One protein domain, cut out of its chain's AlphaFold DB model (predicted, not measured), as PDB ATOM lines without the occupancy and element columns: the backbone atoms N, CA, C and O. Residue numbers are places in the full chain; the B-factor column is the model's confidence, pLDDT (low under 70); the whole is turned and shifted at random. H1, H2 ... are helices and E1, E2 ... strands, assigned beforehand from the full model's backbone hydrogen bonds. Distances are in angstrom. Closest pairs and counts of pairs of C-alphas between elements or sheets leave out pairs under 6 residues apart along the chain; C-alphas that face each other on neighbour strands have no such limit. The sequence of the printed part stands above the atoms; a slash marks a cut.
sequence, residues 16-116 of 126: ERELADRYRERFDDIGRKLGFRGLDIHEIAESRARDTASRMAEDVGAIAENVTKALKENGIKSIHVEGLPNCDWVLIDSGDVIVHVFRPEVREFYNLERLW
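AT A GLANCE: This is residues 16 to 116 of the 126 residues of the protein "Ribosomal silencing factor RsfS" of Alphaproteobacteria bacterium (UniProt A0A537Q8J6). A small sheet of three strands has one long helix, H2, packed along one face, and a second long helix, H1, is held well away from this core at the end of a long stretch without named elements, residues 34 to 51. The short helix H3 follows the last strand and only grazes the sheet, H4 comes after it clear of the sheet, and residues 16 to 23 of H1 stick out. The 101 printed residues include four named helices and three named strands, in the order H1 H2 E1 E2 E3 H3 H4, with a sheet order of E1, E2, E3, all antiparallel; the class is mixed, helices and strands. The whole is loose, with a radius of gyration of the C-alphas of 15.8 A and spans of 43 by 32 by 29 A.

IN THESE COORDINATES: The sheet is made of E1, residues 80 to 82, 6.8 A long, E2, residues 89 to 93, 13.0 A, and E3, residues 98 to 102, 13.0 A. H2, residues 52 to 73, is 31.2 A from first to last C-alpha and begins at (172.362, 166.645, 111.997). H1, residues 16 to 33, is 25.6 A long, begins at (157.200, 151.034, 104.782) and has a kink of 32 degrees near residue 27. H3, residues 104 to 110, measures 10.3 A, and H4, residues 112 to 115, 5.6 A, ending at (153.004, 176.174, 92.286).

HOW THE PARTS SIT: E1, E2 and E3 form a meander, each strand the antiparallel neighbour of the one before. In the hairpin E1 and E2, N 80 and O 93 are 2.9 A apart, within hydrogen-bond range; in the hairpin E2 and E3, N 90 and O 101 are 2.9 A apart, also within it. H2 is on the sheet at a height of 9.2 A, two layers with the helix on one face. It lies over E2 and, only just, over E3, with 3 of its C-alphas, and runs along the strands, at 1 degree to E2 on the local plane. The closest C-alphas of H2 and E3 are those of Val 60 and Val 101, 6.3 A apart. H3 only grazes the sheet; its closest C-alpha to E2 is that of Val 106, 6.9 A from that of Trp 89. H3 and H4 meet only through their link. H1 and H2 are apart. Every O i to N i+4 pair is within hydrogen-bond range in H2 and H3, 12 of 14 are in H1, and H4 is too short for such a pair.

THE WHOLE: The two C-alphas farthest apart are those of Lys 33 and Asp 51, 46.2 A. The printed part has no cut. The link from H1 to H2, 18 residues, is long. The mean pLDDT of the printed part is 87.3, and no printed residue is under 70.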
ATOM      1  N   GLU A  16     156.775 150.330 105.992       73.25
ATOM      2  CA  GLU A  16     157.200 151.034 104.782       73.25
ATOM      3  C   GLU A  16     158.030 150.138 103.861       73.25
ATOM      4  O   GLU A  16     157.878 150.206 102.640       73.25
ATOM      5  N   ARG A  17     158.875 149.269 104.433       78.44
ATOM      6  CA  ARG A  17     159.663 148.308 103.656       78.44
ATOM      7  C   ARG A  17     158.775 147.241 103.041       78.44
ATOM      8  O   ARG A  17     158.864 147.014 101.841       78.44
ATOM      9  N   GLU A  18     157.850 146.686 103.820       80.75
ATOM     10  CA  GLU A  18     156.856 145.745 103.293       80.75
ATOM     11  C   GLU A  18     156.002 146.376 102.190       80.75
ATOM     12  O   GLU A  18     155.701 145.738 101.183       80.75
ATOM     13  N   LEU A  19     155.605 147.641 102.354       79.56
ATOM     14  CA  LEU A  19     154.858 148.361 101.332       79.56
ATOM     15  C   LEU A  19     155.674 148.506 100.041       79.56
ATOM     16  O   LEU A  19     155.143 148.241  98.963       79.56
ATOM     17  N   ALA A  20     156.944 148.900 100.140       79.94
ATOM     18  CA  ALA A  20     157.829 149.015  98.985       79.94
ATOM     19  C   ALA A  20     158.071 147.663  98.298       79.94
ATOM     20  O   ALA A  20     158.040 147.593  97.068       79.94
ATOM     21  N   ASP A  21     158.242 146.594  99.073       84.69
ATOM     22  CA  ASP A  21     158.394 145.237  98.551       84.69
ATOM     23  C   ASP A  21     157.119 144.787  97.813       84.69
ATOM     24  O   ASP A  21     157.205 144.307  96.683       84.69
ATOM     25  N   ARG A  22     155.923 145.069  98.349       85.12
ATOM     26  CA  ARG A  22     154.653 144.815  97.638       85.12
ATOM     27  C   ARG A  22     154.526 145.613  96.339       85.12
ATOM     28  O   ARG A  22     154.018 145.096  95.344       85.12
ATOM     29  N   TYR A  23     154.951 146.879  96.325       83.06
ATOM     30  CA  TYR A  23     154.957 147.677  95.093       83.06
ATOM     31  C   TYR A  23     155.909 147.097  94.047       83.06
ATOM     32  O   TYR A  23     155.556 147.077  92.867       83.06
ATOM     33  N   ARG A  24     157.072 146.596  94.476       84.31
ATOM     34  CA  ARG A  24     158.031 145.904  93.608       84.31
ATOM     35  C   ARG A  24     157.409 144.658  92.986       84.31
ATOM     36  O   ARG A  24     157.369 144.564  91.766       84.31
ATOM     37  N   GLU A  25     156.847 143.763  93.797       86.75
ATOM     38  CA  GLU A  25     156.199 142.539  93.303       86.75
ATOM     39  C   GLU A  25     155.078 142.848  92.301       86.75
ATOM     40  O   GLU A  25     154.974 142.233  91.238       86.75
ATOM     41  N   ARG A  26     154.260 143.864  92.597       85.88
ATOM     42  CA  ARG A  26     153.194 144.304  91.692       85.88
ATOM     43  C   ARG A  26     153.741 144.878  90.385       85.88
ATOM     44  O   ARG A  26     153.123 144.694  89.333       85.88
ATOM     45  N   PHE A  27     154.865 145.591  90.439       85.50
ATOM     46  CA  PHE A  27     155.534 146.091  89.243       85.50
ATOM     47  C   PHE A  27     156.077 144.942  88.388       85.50
ATOM     48  O   PHE A  27     155.935 144.988  87.168       85.50
ATOM     49  N   ASP A  28     156.635 143.898  88.993       83.88
ATOM     50  CA  ASP A  28     157.144 142.746  88.245       83.88
ATOM     51  C   ASP A  28     156.031 142.003  87.487       83.88
ATOM     52  O   ASP A  28     156.232 141.618  86.331       83.88
ATOM     53  N   ASP A  29     154.839 141.872  88.081       83.38
ATOM     54  CA  ASP A  29     153.694 141.230  87.422       83.38
ATOM     55  C   ASP A  29     153.039 142.114  86.344       83.38
ATOM     56  O   ASP A  29     152.801 141.677  85.212       83.38
ATOM     57  N   ILE A  30     152.731 143.371  86.678       85.69
ATOM     58  CA  ILE A  30     151.929 144.255  85.815       85.69
ATOM     59  C   ILE A  30     152.815 145.117  84.911       85.69
ATOM     60  O   ILE A  30     152.505 145.313  83.736       85.69
ATOM     61  N   GLY A  31     153.922 145.638  85.435       82.06
ATOM     62  CA  GLY A  31     154.789 146.593  84.746       82.06
ATOM     63  C   GLY A  31     155.353 146.034  83.443       82.06
ATOM     64  O   GLY A  31     155.283 146.700  82.408       82.06
ATOM     65  N   ARG A  32     155.802 144.773  83.437       77.44
ATOM     66  CA  ARG A  32     156.256 144.121  82.195       77.44
ATOM     67  C   ARG A  32     155.139 143.998  81.157       77.44
ATOM     68  O   ARG A  32     155.380 144.257  79.980       77.44
ATOM     69  N   LYS A  33     153.913 143.663  81.579       83.38
ATOM     70  CA  LYS A  33     152.739 143.554  80.686       83.38
ATOM     71  C   LYS A  33     152.341 144.905  80.086       83.38
ATOM     72  O   LYS A  33     151.862 144.952  78.959       83.38
ATOM     73  N   LEU A  34     152.573 145.997  80.813       83.38
ATOM     74  CA  LEU A  34     152.341 147.370  80.351       83.38
ATOM     75  C   LEU A  34     153.484 147.930  79.484       83.38
ATOM     76  O   LEU A  34     153.411 149.078  79.049       83.38
ATOM     77  N   GLY A  35     154.533 147.145  79.215       79.69
ATOM     78  CA  GLY A  35     155.651 147.552  78.362       79.69
ATOM     79  C   GLY A  35     156.752 148.341  79.076       79.69
ATOM     80  O   GLY A  35     157.608 148.929  78.409       79.69
ATOM     81  N   PHE A  36     156.778 148.358  80.413       81.31
ATOM     82  CA  PHE A  36     157.930 148.882  81.144       81.31
ATOM     83  C   PHE A  36     159.127 147.936  81.000       81.31
ATOM     84  O   PHE A  36     158.995 146.716  81.095       81.31
ATOM     85  N   ARG A  37     160.315 148.508  80.766       74.06
ATOM     86  CA  ARG A  37     161.544 147.736  80.515       74.06
ATOM     87  C   ARG A  37     162.139 147.101  81.773       74.06
ATOM     88  O   ARG A  37     162.795 146.071  81.660       74.06
ATOM     89  N   GLY A  38     161.909 147.690  82.941       76.44
ATOM     90  CA  GLY A  38     162.447 147.215  84.210       76.44
ATOM     91  C   GLY A  38     162.238 148.227  85.330       76.44
ATOM     92  O   GLY A  38     161.756 149.335  85.086       76.44
ATOM     93  N   LEU A  39     162.588 147.807  86.543       81.19
ATOM     94  CA  LEU A  39     162.621 148.622  87.750       81.19
ATOM     95  C   LEU A  39     164.050 148.597  88.287       81.19
ATOM     96  O   LEU A  39     164.529 147.542  88.698       81.19
ATOM     97  N   ASP A  40     164.700 149.755  88.299       80.69
ATOM     98  CA  ASP A  40     166.010 149.922  88.922       80.69
ATOM     99  C   ASP A  40     165.809 150.417  90.357       80.69
ATOM    100  O   ASP A  40     165.088 151.388  90.598       80.69
ATOM    101  N   ILE A  41     166.428 149.738  91.326       82.12
ATOM    102  CA  ILE A  41     166.325 150.084  92.749       82.12
ATOM    103  C   ILE A  41     167.708 150.397  93.276       82.12
ATOM    104  O   ILE A  41     168.622 149.581  93.198       82.12
ATOM    105  N   HIS A  42     167.834 151.598  93.826       83.50
ATOM    106  CA  HIS A  42     169.081 152.101  94.362       83.50
ATOM    107  C   HIS A  42     168.872 152.399  95.847       83.50
ATOM    108  O   HIS A  42     168.141 153.325  96.201       83.50
ATOM    109  N   GLU A  43     169.491 151.598  96.712       83.00
ATOM    110  CA  GLU A  43     169.508 151.842  98.152       83.00
ATOM    111  C   GLU A  43     170.707 152.728  98.493       83.00
ATOM    112  O   GLU A  43     171.845 152.431  98.123       83.00
ATOM    113  N   ILE A  44     170.439 153.839  99.174       86.31
ATOM    114  CA  ILE A  44     171.454 154.811  99.568       86.31
ATOM    115  C   ILE A  44     171.686 154.637 101.061       86.31
ATOM    116  O   ILE A  44     170.743 154.706 101.850       86.31
ATOM    117  N   ALA A  45     172.936 154.386 101.441       84.31
ATOM    118  CA  ALA A  45     173.304 154.295 102.845       84.31
ATOM    119  C   ALA A  45     173.127 155.660 103.523       84.31
ATOM    120  O   ALA A  45     173.570 156.674 102.987       84.31
ATOM    121  N   GLU A  46     172.517 155.671 104.708       84.38
ATOM    122  CA  GLU A  46     172.394 156.888 105.516       84.38
ATOM    123  C   GLU A  46     173.779 157.410 105.920       84.38
ATOM    124  O   GLU A  46     174.679 156.631 106.277       84.38
ATOM    125  N   SER A  47     173.945 158.733 105.896       89.38
ATOM    126  CA  SER A  47     175.176 159.371 106.349       89.38
ATOM    127  C   SER A  47     175.482 159.032 107.816       89.38
ATOM    128  O   SER A  47     174.616 159.004 108.696       89.38
ATOM    129  N   ARG A  48     176.772 158.792 108.084       90.75
ATOM    130  CA  ARG A  48     177.318 158.521 109.425       90.75
ATOM    131  C   ARG A  48     177.833 159.784 110.122       90.75
ATOM    132  O   ARG A  48     178.523 159.674 111.139       90.75
ATOM    133  N   ALA A  49     177.539 160.969 109.586       91.06
ATOM    134  CA  ALA A  49     177.960 162.225 110.185       91.06
ATOM    135  C   ALA A  49     177.368 162.400 111.592       91.06
ATOM    136  O   ALA A  49     176.221 162.032 111.877       91.06
ATOM    137  N   ARG A  50     178.186 162.957 112.494       89.69
ATOM    138  CA  ARG A  50     177.863 163.060 113.926       89.69
ATOM    139  C   ARG A  50     176.776 164.090 114.204       89.69
ATOM    140  O   ARG A  50     175.938 163.867 115.074       89.69
ATOM    141  N   ASP A  51     176.788 165.207 113.489       94.06
ATOM    142  CA  ASP A  51     175.795 166.263 113.630       94.06
ATOM    143  C   ASP A  51     174.702 166.160 112.557       94.06
ATOM    144  O   ASP A  51     174.857 165.529 111.511       94.06
ATOM    145  N   THR A  52     173.544 166.745 112.857       89.50
ATOM    146  CA  THR A  52     172.362 166.645 111.997       89.50
ATOM    147  C   THR A  52     172.499 167.418 110.695       89.50
ATOM    148  O   THR A  52     172.022 166.927 109.675       89.50
ATOM    149  N   ALA A  53     173.154 168.579 110.714       88.69
ATOM    150  CA  ALA A  53     173.283 169.422 109.532       88.69
ATOM    151  C   ALA A  53     174.171 168.750 108.478       88.69
ATOM    152  O   ALA A  53     173.758 168.618 107.326       88.69
ATOM    153  N   SER A  54     175.330 168.232 108.891       91.12
ATOM    154  CA  SER A  54     176.235 167.480 108.020       91.12
ATOM    155  C   SER A  54     175.569 166.221 107.474       91.12
ATOM    156  O   SER A  54     175.647 165.963 106.278       91.12
ATOM    157  N   ARG A  55     174.830 165.474 108.309       91.06
ATOM    158  CA  ARG A  55     174.105 164.274 107.858       91.06
ATOM    159  C   ARG A  55     173.070 164.596 106.784       91.06
ATOM    160  O   ARG A  55     172.997 163.899 105.782       91.06
ATOM    161  N   MET A  56     172.290 165.659 106.974       90.31
ATOM    162  CA  MET A  56     171.302 166.092 105.982       90.31
ATOM    163  C   MET A  56     171.958 166.544 104.674       90.31
ATOM    164  O   MET A  56     171.460 166.192 103.608       90.31
ATOM    165  N   ALA A  57     173.060 167.295 104.745       90.19
ATOM    166  CA  ALA A  57     173.796 167.728 103.560       90.19
ATOM    167  C   ALA A  57     174.385 166.532 102.790       90.19
ATOM    168  O   ALA A  57     174.201 166.428 101.578       90.19
ATOM    169  N   GLU A  58     175.022 165.590 103.489       92.44
ATOM    170  CA  GLU A  58     175.556 164.365 102.885       92.44
ATOM    171  C   GLU A  58     174.450 163.501 102.258       92.44
ATOM    172  O   GLU A  58     174.611 163.039 101.129       92.44
ATOM    173  N   ASP A  59     173.312 163.325 102.939       91.31
ATOM    174  CA  ASP A  59     172.169 162.571 102.409       91.31
ATOM    175  C   ASP A  59     171.599 163.231 101.136       91.31
ATOM    176  O   ASP A  59     171.292 162.537 100.165       91.31
ATOM    177  N   VAL A  60     171.476 164.567 101.104       92.19
ATOM    178  CA  VAL A  60     171.026 165.306  99.907       92.19
ATOM    179  C   VAL A  60     171.991 165.097  98.742       92.19
ATOM    180  O   VAL A  60     171.544 164.775  97.637       92.19
ATOM    181  N   GLY A  61     173.297 165.236  98.987       93.62
ATOM    182  CA  GLY A  61     174.329 164.988  97.981       93.62
ATOM    183  C   GLY A  61     174.262 163.559  97.441       93.62
ATOM    184  O   GLY A  61     174.172 163.360  96.229       93.62
ATOM    185  N   ALA A  62     174.188 162.568  98.332       93.06
ATOM    186  CA  ALA A  62     174.116 161.156  97.966       93.06
ATOM    187  C   ALA A  62     172.864 160.826  97.133       93.06
ATOM    188  O   ALA A  62     172.953 160.104  96.136       93.06
ATOM    189  N   ILE A  63     171.702 161.385  97.490       92.25
ATOM    190  CA  ILE A  63     170.471 161.252  96.696       92.25
ATOM    191  C   ILE A  63     170.665 161.857  95.307       92.25
ATOM    192  O   ILE A  63     170.342 161.204  94.310       92.25
ATOM    193  N   ALA A  64     171.195 163.075  95.219       93.44
ATOM    194  CA  ALA A  64     171.342 163.768  93.947       93.44
ATOM    195  C   ALA A  64     172.323 163.069  92.994       93.44
ATOM    196  O   ALA A  64     172.031 162.893  91.805       93.44
ATOM    197  N   GLU A  65     173.464 162.622  93.515       93.88
ATOM    198  CA  GLU A  65     174.446 161.847  92.759       93.88
ATOM    199  C   GLU A  65     173.852 160.528  92.269       93.88
ATOM    200  O   GLU A  65     173.996 160.178  91.094       93.88
ATOM    201  N   ASN A  66     173.131 159.820  93.140       92.56
ATOM    202  CA  ASN A  66     172.537 158.540  92.794       92.56
ATOM    203  C   ASN A  66     171.431 158.673  91.735       92.56
ATOM    204  O   ASN A  66     171.402 157.892  90.786       92.56
ATOM    205  N   VAL A  67     170.564 159.687  91.840       90.88
ATOM    206  CA  VAL A  67     169.556 159.988  90.807       90.88
ATOM    207  C   VAL A  67     170.233 160.319  89.478       90.88
ATOM    208  O   VAL A  67     169.872 159.761  88.442       90.88
ATOM    209  N   THR A  68     171.257 161.174  89.499       92.12
ATOM    210  CA  THR A  68     172.016 161.541  88.295       92.12
ATOM    211  C   THR A  68     172.657 160.315  87.649       92.12
ATOM    212  O   THR A  68     172.599 160.151  86.428       92.12
ATOM    213  N   LYS A  69     173.247 159.425  88.451       91.69
ATOM    214  CA  LYS A  69     173.837 158.167  87.988       91.69
ATOM    215  C   LYS A  69     172.781 157.253  87.360       91.69
ATOM    216  O   LYS A  69     172.971 156.834  86.220       91.69
ATOM    217  N   ALA A  70     171.658 157.026  88.042       88.75
ATOM    218  CA  ALA A  70     170.568 156.178  87.554       88.75
ATOM    219  C   ALA A  70     170.001 156.675  86.213       88.75
ATOM    220  O   ALA A  70     169.749 155.888  85.298       88.75
ATOM    221  N   LEU A  71     169.853 157.997  86.056       88.62
ATOM    222  CA  LEU A  71     169.425 158.617  84.799       88.62
ATOM    223  C   LEU A  71     170.439 158.380  83.667       88.62
ATOM    224  O   LEU A  71     170.043 158.019  82.553       88.62
ATOM    225  N   LYS A  72     171.742 158.524  83.945       89.00
ATOM    226  CA  LYS A  72     172.817 158.248  82.971       89.00
ATOM    227  C   LYS A  72     172.871 156.780  82.564       89.00
ATOM    228  O   LYS A  72     173.012 156.495  81.377       89.00
ATOM    229  N   GLU A  73     172.737 155.857  83.514       87.94
ATOM    230  CA  GLU A  73     172.696 154.404  83.266       87.94
ATOM    231  C   GLU A  73     171.479 154.021  82.427       87.94
ATOM    232  O   GLU A  73     171.564 153.207  81.507       87.94
ATOM    233  N   ASN A  74     170.375 154.734  82.630       85.06
ATOM    234  CA  ASN A  74     169.221 154.669  81.759       85.06
ATOM    235  C   ASN A  74     169.436 155.395  80.418       85.06
ATOM    236  O   ASN A  74     168.514 155.484  79.623       85.06
ATOM    237  N   GLY A  75     170.623 155.881  80.071       87.31
ATOM    238  CA  GLY A  75     170.923 156.456  78.757       87.31
ATOM    239  C   GLY A  75     170.365 157.862  78.528       87.31
ATOM    240  O   GLY A  75     170.260 158.285  77.374       87.31
ATOM    241  N   ILE A  76     170.004 158.582  79.592       88.44
ATOM    242  CA  ILE A  76     169.745 160.023  79.528       88.44
ATOM    243  C   ILE A  76     171.098 160.740  79.519       88.44
ATOM    244  O   ILE A  76     171.892 160.609  80.447       88.44
ATOM    245  N   LYS A  77     171.395 161.453  78.427       84.69
ATOM    246  CA  LYS A  77     172.735 162.019  78.183       84.69
ATOM    247  C   LYS A  77     172.867 163.486  78.578       84.69
ATOM    248  O   LYS A  77     173.948 163.902  78.974       84.69
ATOM    249  N   SER A  78     171.796 164.261  78.442       88.88
ATOM    250  CA  SER A  78     171.779 165.679  78.793       88.88
ATOM    251  C   SER A  78     171.140 165.810  80.166       88.88
ATOM    252  O   SER A  78     169.925 165.718  80.295       88.88
ATOM    253  N   ILE A  79     171.984 165.892  81.193       93.88
ATOM    254  CA  ILE A  79     171.555 166.108  82.573       93.88
ATOM    255  C   ILE A  79     172.329 167.305  83.090       93.88
ATOM    256  O   ILE A  79     173.562 167.300  83.061       93.88
ATOM    257  N   HIS A  80     171.599 168.303  83.559       95.44
ATOM    258  CA  HIS A  80     172.151 169.481  84.204       95.44
ATOM    259  C   HIS A  80     171.893 169.396  85.706       95.44
ATOM    260  O   HIS A  80     170.804 169.007  86.127       95.44
ATOM    261  N   VAL A  81     172.909 169.702  86.513       96.19
ATOM    262  CA  VAL A  81     172.835 169.612  87.977       96.19
ATOM    263  C   VAL A  81     173.313 170.922  88.582       96.19
ATOM    264  O   VAL A  81     174.432 171.356  88.308       96.19
ATOM    265  N   GLU A  82     172.491 171.521  89.441       95.50
ATOM    266  CA  GLU A  82     172.805 172.764  90.153       95.50
ATOM    267  C   GLU A  82     172.667 172.597  91.666       95.50
ATOM    268  O   GLU A  82     171.853 171.808  92.139       95.50
ATOM    269  N   GLY A  83     173.458 173.348  92.439       92.81
ATOM    270  CA  GLY A  83     173.366 173.382  93.907       92.81
ATOM    271  C   GLY A  83     174.098 172.258  94.654       92.81
ATOM    272  O   GLY A  83     174.177 172.296  95.883       92.81
ATOM    273  N   LEU A  84     174.708 171.306  93.934       91.56
ATOM    274  CA  LEU A  84     175.448 170.178  94.519       91.56
ATOM    275  C   LEU A  84     176.550 170.588  95.524       91.56
ATOM    276  O   LEU A  84     176.630 169.945  96.564       91.56
ATOM    277  N   PRO A  85     177.352 171.658  95.319       91.81
ATOM    278  CA  PRO A  85     178.393 172.033  96.284       91.81
ATOM    279  C   PRO A  85     177.876 172.411  97.678       91.81
ATOM    280  O   PRO A  85     178.590 172.214  98.655       91.81
ATOM    281  N   ASN A  86     176.653 172.947  97.774       89.38
ATOM    282  CA  ASN A  86     176.068 173.376  99.048       89.38
ATOM    283  C   ASN A  86     175.140 172.314  99.655       89.38
ATOM    284  O   ASN A  86     174.964 172.300 100.864       89.38
ATOM    285  N   CYS A  87     174.544 171.434  98.837       91.12
ATOM    286  CA  CYS A  87     173.613 170.379  99.277       91.12
ATOM    287  C   CYS A  87     172.383 170.875 100.071       91.12
ATOM    288  O   CYS A  87     171.729 170.108 100.775       91.12
ATOM    289  N   ASP A  88     172.031 172.149  99.922       89.75
ATOM    290  CA  ASP A  88     170.848 172.757 100.540       89.75
ATOM    291  C   ASP A  88     169.592 172.499  99.697       89.75
ATOM    292  O   ASP A  88     168.538 172.084 100.192       89.75
ATOM    293  N   TRP A  89     169.744 172.726  98.394       93.50
ATOM    294  CA  TRP A  89     168.785 172.443  97.341       93.50
ATOM    295  C   TRP A  89     169.575 172.043  96.101       93.50
ATOM    296  O   TRP A  89     170.393 172.817  95.607       93.50
ATOM    297  N   VAL A  90     169.330 170.829  95.616       95.00
ATOM    298  CA  VAL A  90     169.899 170.332  94.367       95.00
ATOM    299  C   VAL A  90     168.795 170.200  93.325       95.00
ATOM    300  O   VAL A  90     167.769 169.555  93.566       95.00
ATOM    301  N   LEU A  91     169.010 170.825  92.171       93.81
ATOM    302  CA  LEU A  91     168.146 170.733  90.999       93.81
ATOM    303  C   LEU A  91     168.803 169.801  89.983       93.81
ATOM    304  O   LEU A  91     169.960 170.008  89.620       93.81
ATOM    305  N   ILE A  92     168.066 168.793  89.521       94.81
ATOM    306  CA  ILE A  92     168.499 167.886  88.457       94.81
ATOM    307  C   ILE A  92     167.507 168.021  87.312       94.81
ATOM    308  O   ILE A  92     166.353 167.607  87.436       94.81
ATOM    309  N   ASP A  93     167.964 168.581  86.201       93.56
ATOM    310  CA  ASP A  93     167.181 168.726  84.980       93.56
ATOM    311  C   ASP A  93     167.637 167.694  83.945       93.56
ATOM    312  O   ASP A  93     168.808 167.644  83.566       93.56
ATOM    313  N   SER A  94     166.705 166.847  83.511       90.06
ATOM    314  CA  SER A  94     166.919 165.825  82.479       90.06
ATOM    315  C   SER A  94     166.203 166.133  81.156       90.06
ATOM    316  O   SER A  94     166.186 165.294  80.253       90.06
ATOM    317  N   GLY A  95     165.577 167.306  81.049       86.56
ATOM    318  CA  GLY A  95     164.725 167.735  79.942       86.56
ATOM    319  C   GLY A  95     163.275 167.270  80.085       86.56
ATOM    320  O   GLY A  95     162.361 168.090  80.058       86.56
ATOM    321  N   ASP A  96     163.052 165.965  80.268       81.50
ATOM    322  CA  ASP A  96     161.698 165.397  80.400       81.50
ATOM    323  C   ASP A  96     161.176 165.437  81.848       81.50
ATOM    324  O   ASP A  96     159.972 165.532  82.091       81.50
ATOM    325  N   VAL A  97     162.082 165.329  82.823       83.62
ATOM    326  CA  VAL A  97     161.771 165.316  84.257       83.62
ATOM    327  C   VAL A  97     162.745 166.229  84.990       83.62
ATOM    328  O   VAL A  97     163.957 166.158  84.776       83.62
ATOM    329  N   ILE A  98     162.210 167.037  85.902       87.62
ATOM    330  CA  ILE A  98     162.997 167.867  86.812       87.62
ATOM    331  C   ILE A  98     162.844 167.306  88.224       87.62
ATOM    332  O   ILE A  98     161.733 167.218  88.754       87.62
ATOM    333  N   VAL A  99     163.961 166.933  88.845       90.69
ATOM    334  CA  VAL A  99     164.006 166.421  90.219       90.69
ATOM    335  C   VAL A  99     164.556 167.506  91.132       90.69
ATOM    336  O   VAL A  99     165.615 168.072  90.871       90.69
ATOM    337  N   HIS A 100     163.841 167.773  92.221       89.62
ATOM    338  CA  HIS A 100     164.289 168.682  93.267       89.62
ATOM    339  C   HIS A 100     164.596 167.876  94.529       89.62
ATOM    340  O   HIS A 100     163.721 167.174  95.043       89.62
ATOM    341  N   VAL A 101     165.823 167.981  95.032       91.50
ATOM    342  CA  VAL A 101     166.249 167.371  96.298       91.50
ATOM    343  C   VAL A 101     166.502 168.496  97.292       91.50
ATOM    344  O   VAL A 101     167.322 169.375  97.036       91.50
ATOM    345  N   PHE A 102     165.784 168.489  98.410       89.62
ATOM    346  CA  PHE A 102     165.826 169.565  99.397       89.62
ATOM    347  C   PHE A 102     166.231 169.056 100.773       89.62
ATOM    348  O   PHE A 102     165.784 167.985 101.196       89.62
ATOM    349  N   ARG A 103     166.935 169.904 101.530       89.06
ATOM    350  CA  ARG A 103     166.849 169.843 102.991       89.06
ATOM    351  C   ARG A 103     165.461 170.295 103.467       89.06
ATOM    352  O   ARG A 103     164.883 171.197 102.850       89.06
ATOM    353  N   PRO A 104     164.916 169.714 104.552       86.69
ATOM    354  CA  PRO A 104     163.569 170.028 105.035       86.69
ATOM    355  C   PRO A 104     163.307 171.528 105.227       86.69
ATOM    356  O   PRO A 104     162.306 172.046 104.741       86.69
ATOM    357  N   GLU A 105     164.237 172.234 105.860       88.00
ATOM    358  CA  GLU A 105     164.139 173.663 106.158       88.00
ATOM    359  C   GLU A 105     164.143 174.542 104.897       88.00
ATOM    360  O   GLU A 105     163.424 175.536 104.815       88.00
ATOM    361  N   VAL A 106     164.902 174.145 103.872       88.69
ATOM    362  CA  VAL A 106     164.973 174.860 102.589       88.69
ATOM    363  C   VAL A 106     163.688 174.642 101.793       88.69
ATOM    364  O   VAL A 106     163.145 175.580 101.209       88.69
ATOM    365  N   ARG A 107     163.157 173.413 101.820       88.69
ATOM    366  CA  ARG A 107     161.868 173.074 101.209       88.69
ATOM    367  C   ARG A 107     160.737 173.917 101.788       88.69
ATOM    368  O   ARG A 107     159.934 174.446 101.028       88.69
ATOM    369  N   GLU A 108     160.685 174.047 103.112       87.50
ATOM    370  CA  GLU A 108     159.657 174.832 103.799       87.50
ATOM    371  C   GLU A 108     159.757 176.326 103.465       87.50
ATOM    372  O   GLU A 108     158.734 176.969 103.228       87.50
ATOM    373  N   PHE A 109     160.978 176.862 103.367       87.25
ATOM    374  CA  PHE A 109     161.210 178.254 102.985       87.25
ATOM    375  C   PHE A 109     160.724 178.571 101.562       87.25
ATOM    376  O   PHE A 109     160.019 179.561 101.361       87.25
ATOM    377  N   TYR A 110     161.078 177.739 100.572       85.62
ATOM    378  CA  TYR A 110     160.699 177.980  99.173       85.62
ATOM    379  C   TYR A 110     159.265 177.548  98.846       85.62
ATOM    380  O   TYR A 110     158.624 178.177  98.004       85.62
ATOM    381  N   ASN A 111     158.760 176.496  99.498       85.12
ATOM    382  CA  ASN A 111     157.387 175.989  99.392       85.12
ATOM    383  C   ASN A 111     156.879 175.895  97.939       85.12
ATOM    384  O   ASN A 111     155.803 176.398  97.587       85.12
ATOM    385  N   LEU A 112     157.690 175.281  97.067       82.69
ATOM    386  CA  LEU A 112     157.410 175.173  95.631       82.69
ATOM    387  C   LEU A 112     156.134 174.370  95.341       82.69
ATOM    388  O   LEU A 112     155.541 174.511  94.275       82.69
ATOM    389  N   GLU A 113     155.660 173.570  96.294       82.12
ATOM    390  CA  GLU A 113     154.380 172.857  96.267       82.12
ATOM    391  C   GLU A 113     153.192 173.784  95.991       82.12
ATOM    392  O   GLU A 113     152.192 173.360  95.399       82.12
ATOM    393  N   ARG A 114     153.302 175.066  96.357       81.56
ATOM    394  CA  ARG A 114     152.286 176.085  96.060       81.56
ATOM    395  C   ARG A 114     152.099 176.350  94.570       81.56
ATOM    396  O   ARG A 114     151.035 176.817  94.182       81.56
ATOM    397  N   LEU A 115     153.100 176.051  93.744       78.44
ATOM    398  CA  LEU A 115     153.004 176.174  92.286       78.44
ATOM    399  C   LEU A 115     152.133 175.065  91.674       78.44
ATOM    400  O   LEU A 115     151.550 175.259  90.611       78.44
ATOM    401  N   TRP A 116     152.037 173.917  92.350       75.69
ATOM    402  CA  TRP A 116     151.381 172.700  91.847       75.69
ATOM    403  C   TRP A 116     150.047 172.405  92.535       75.69
ATOM    404  O   TRP A 116     149.242 171.609  92.048       75.69
TER     405      TRP A 116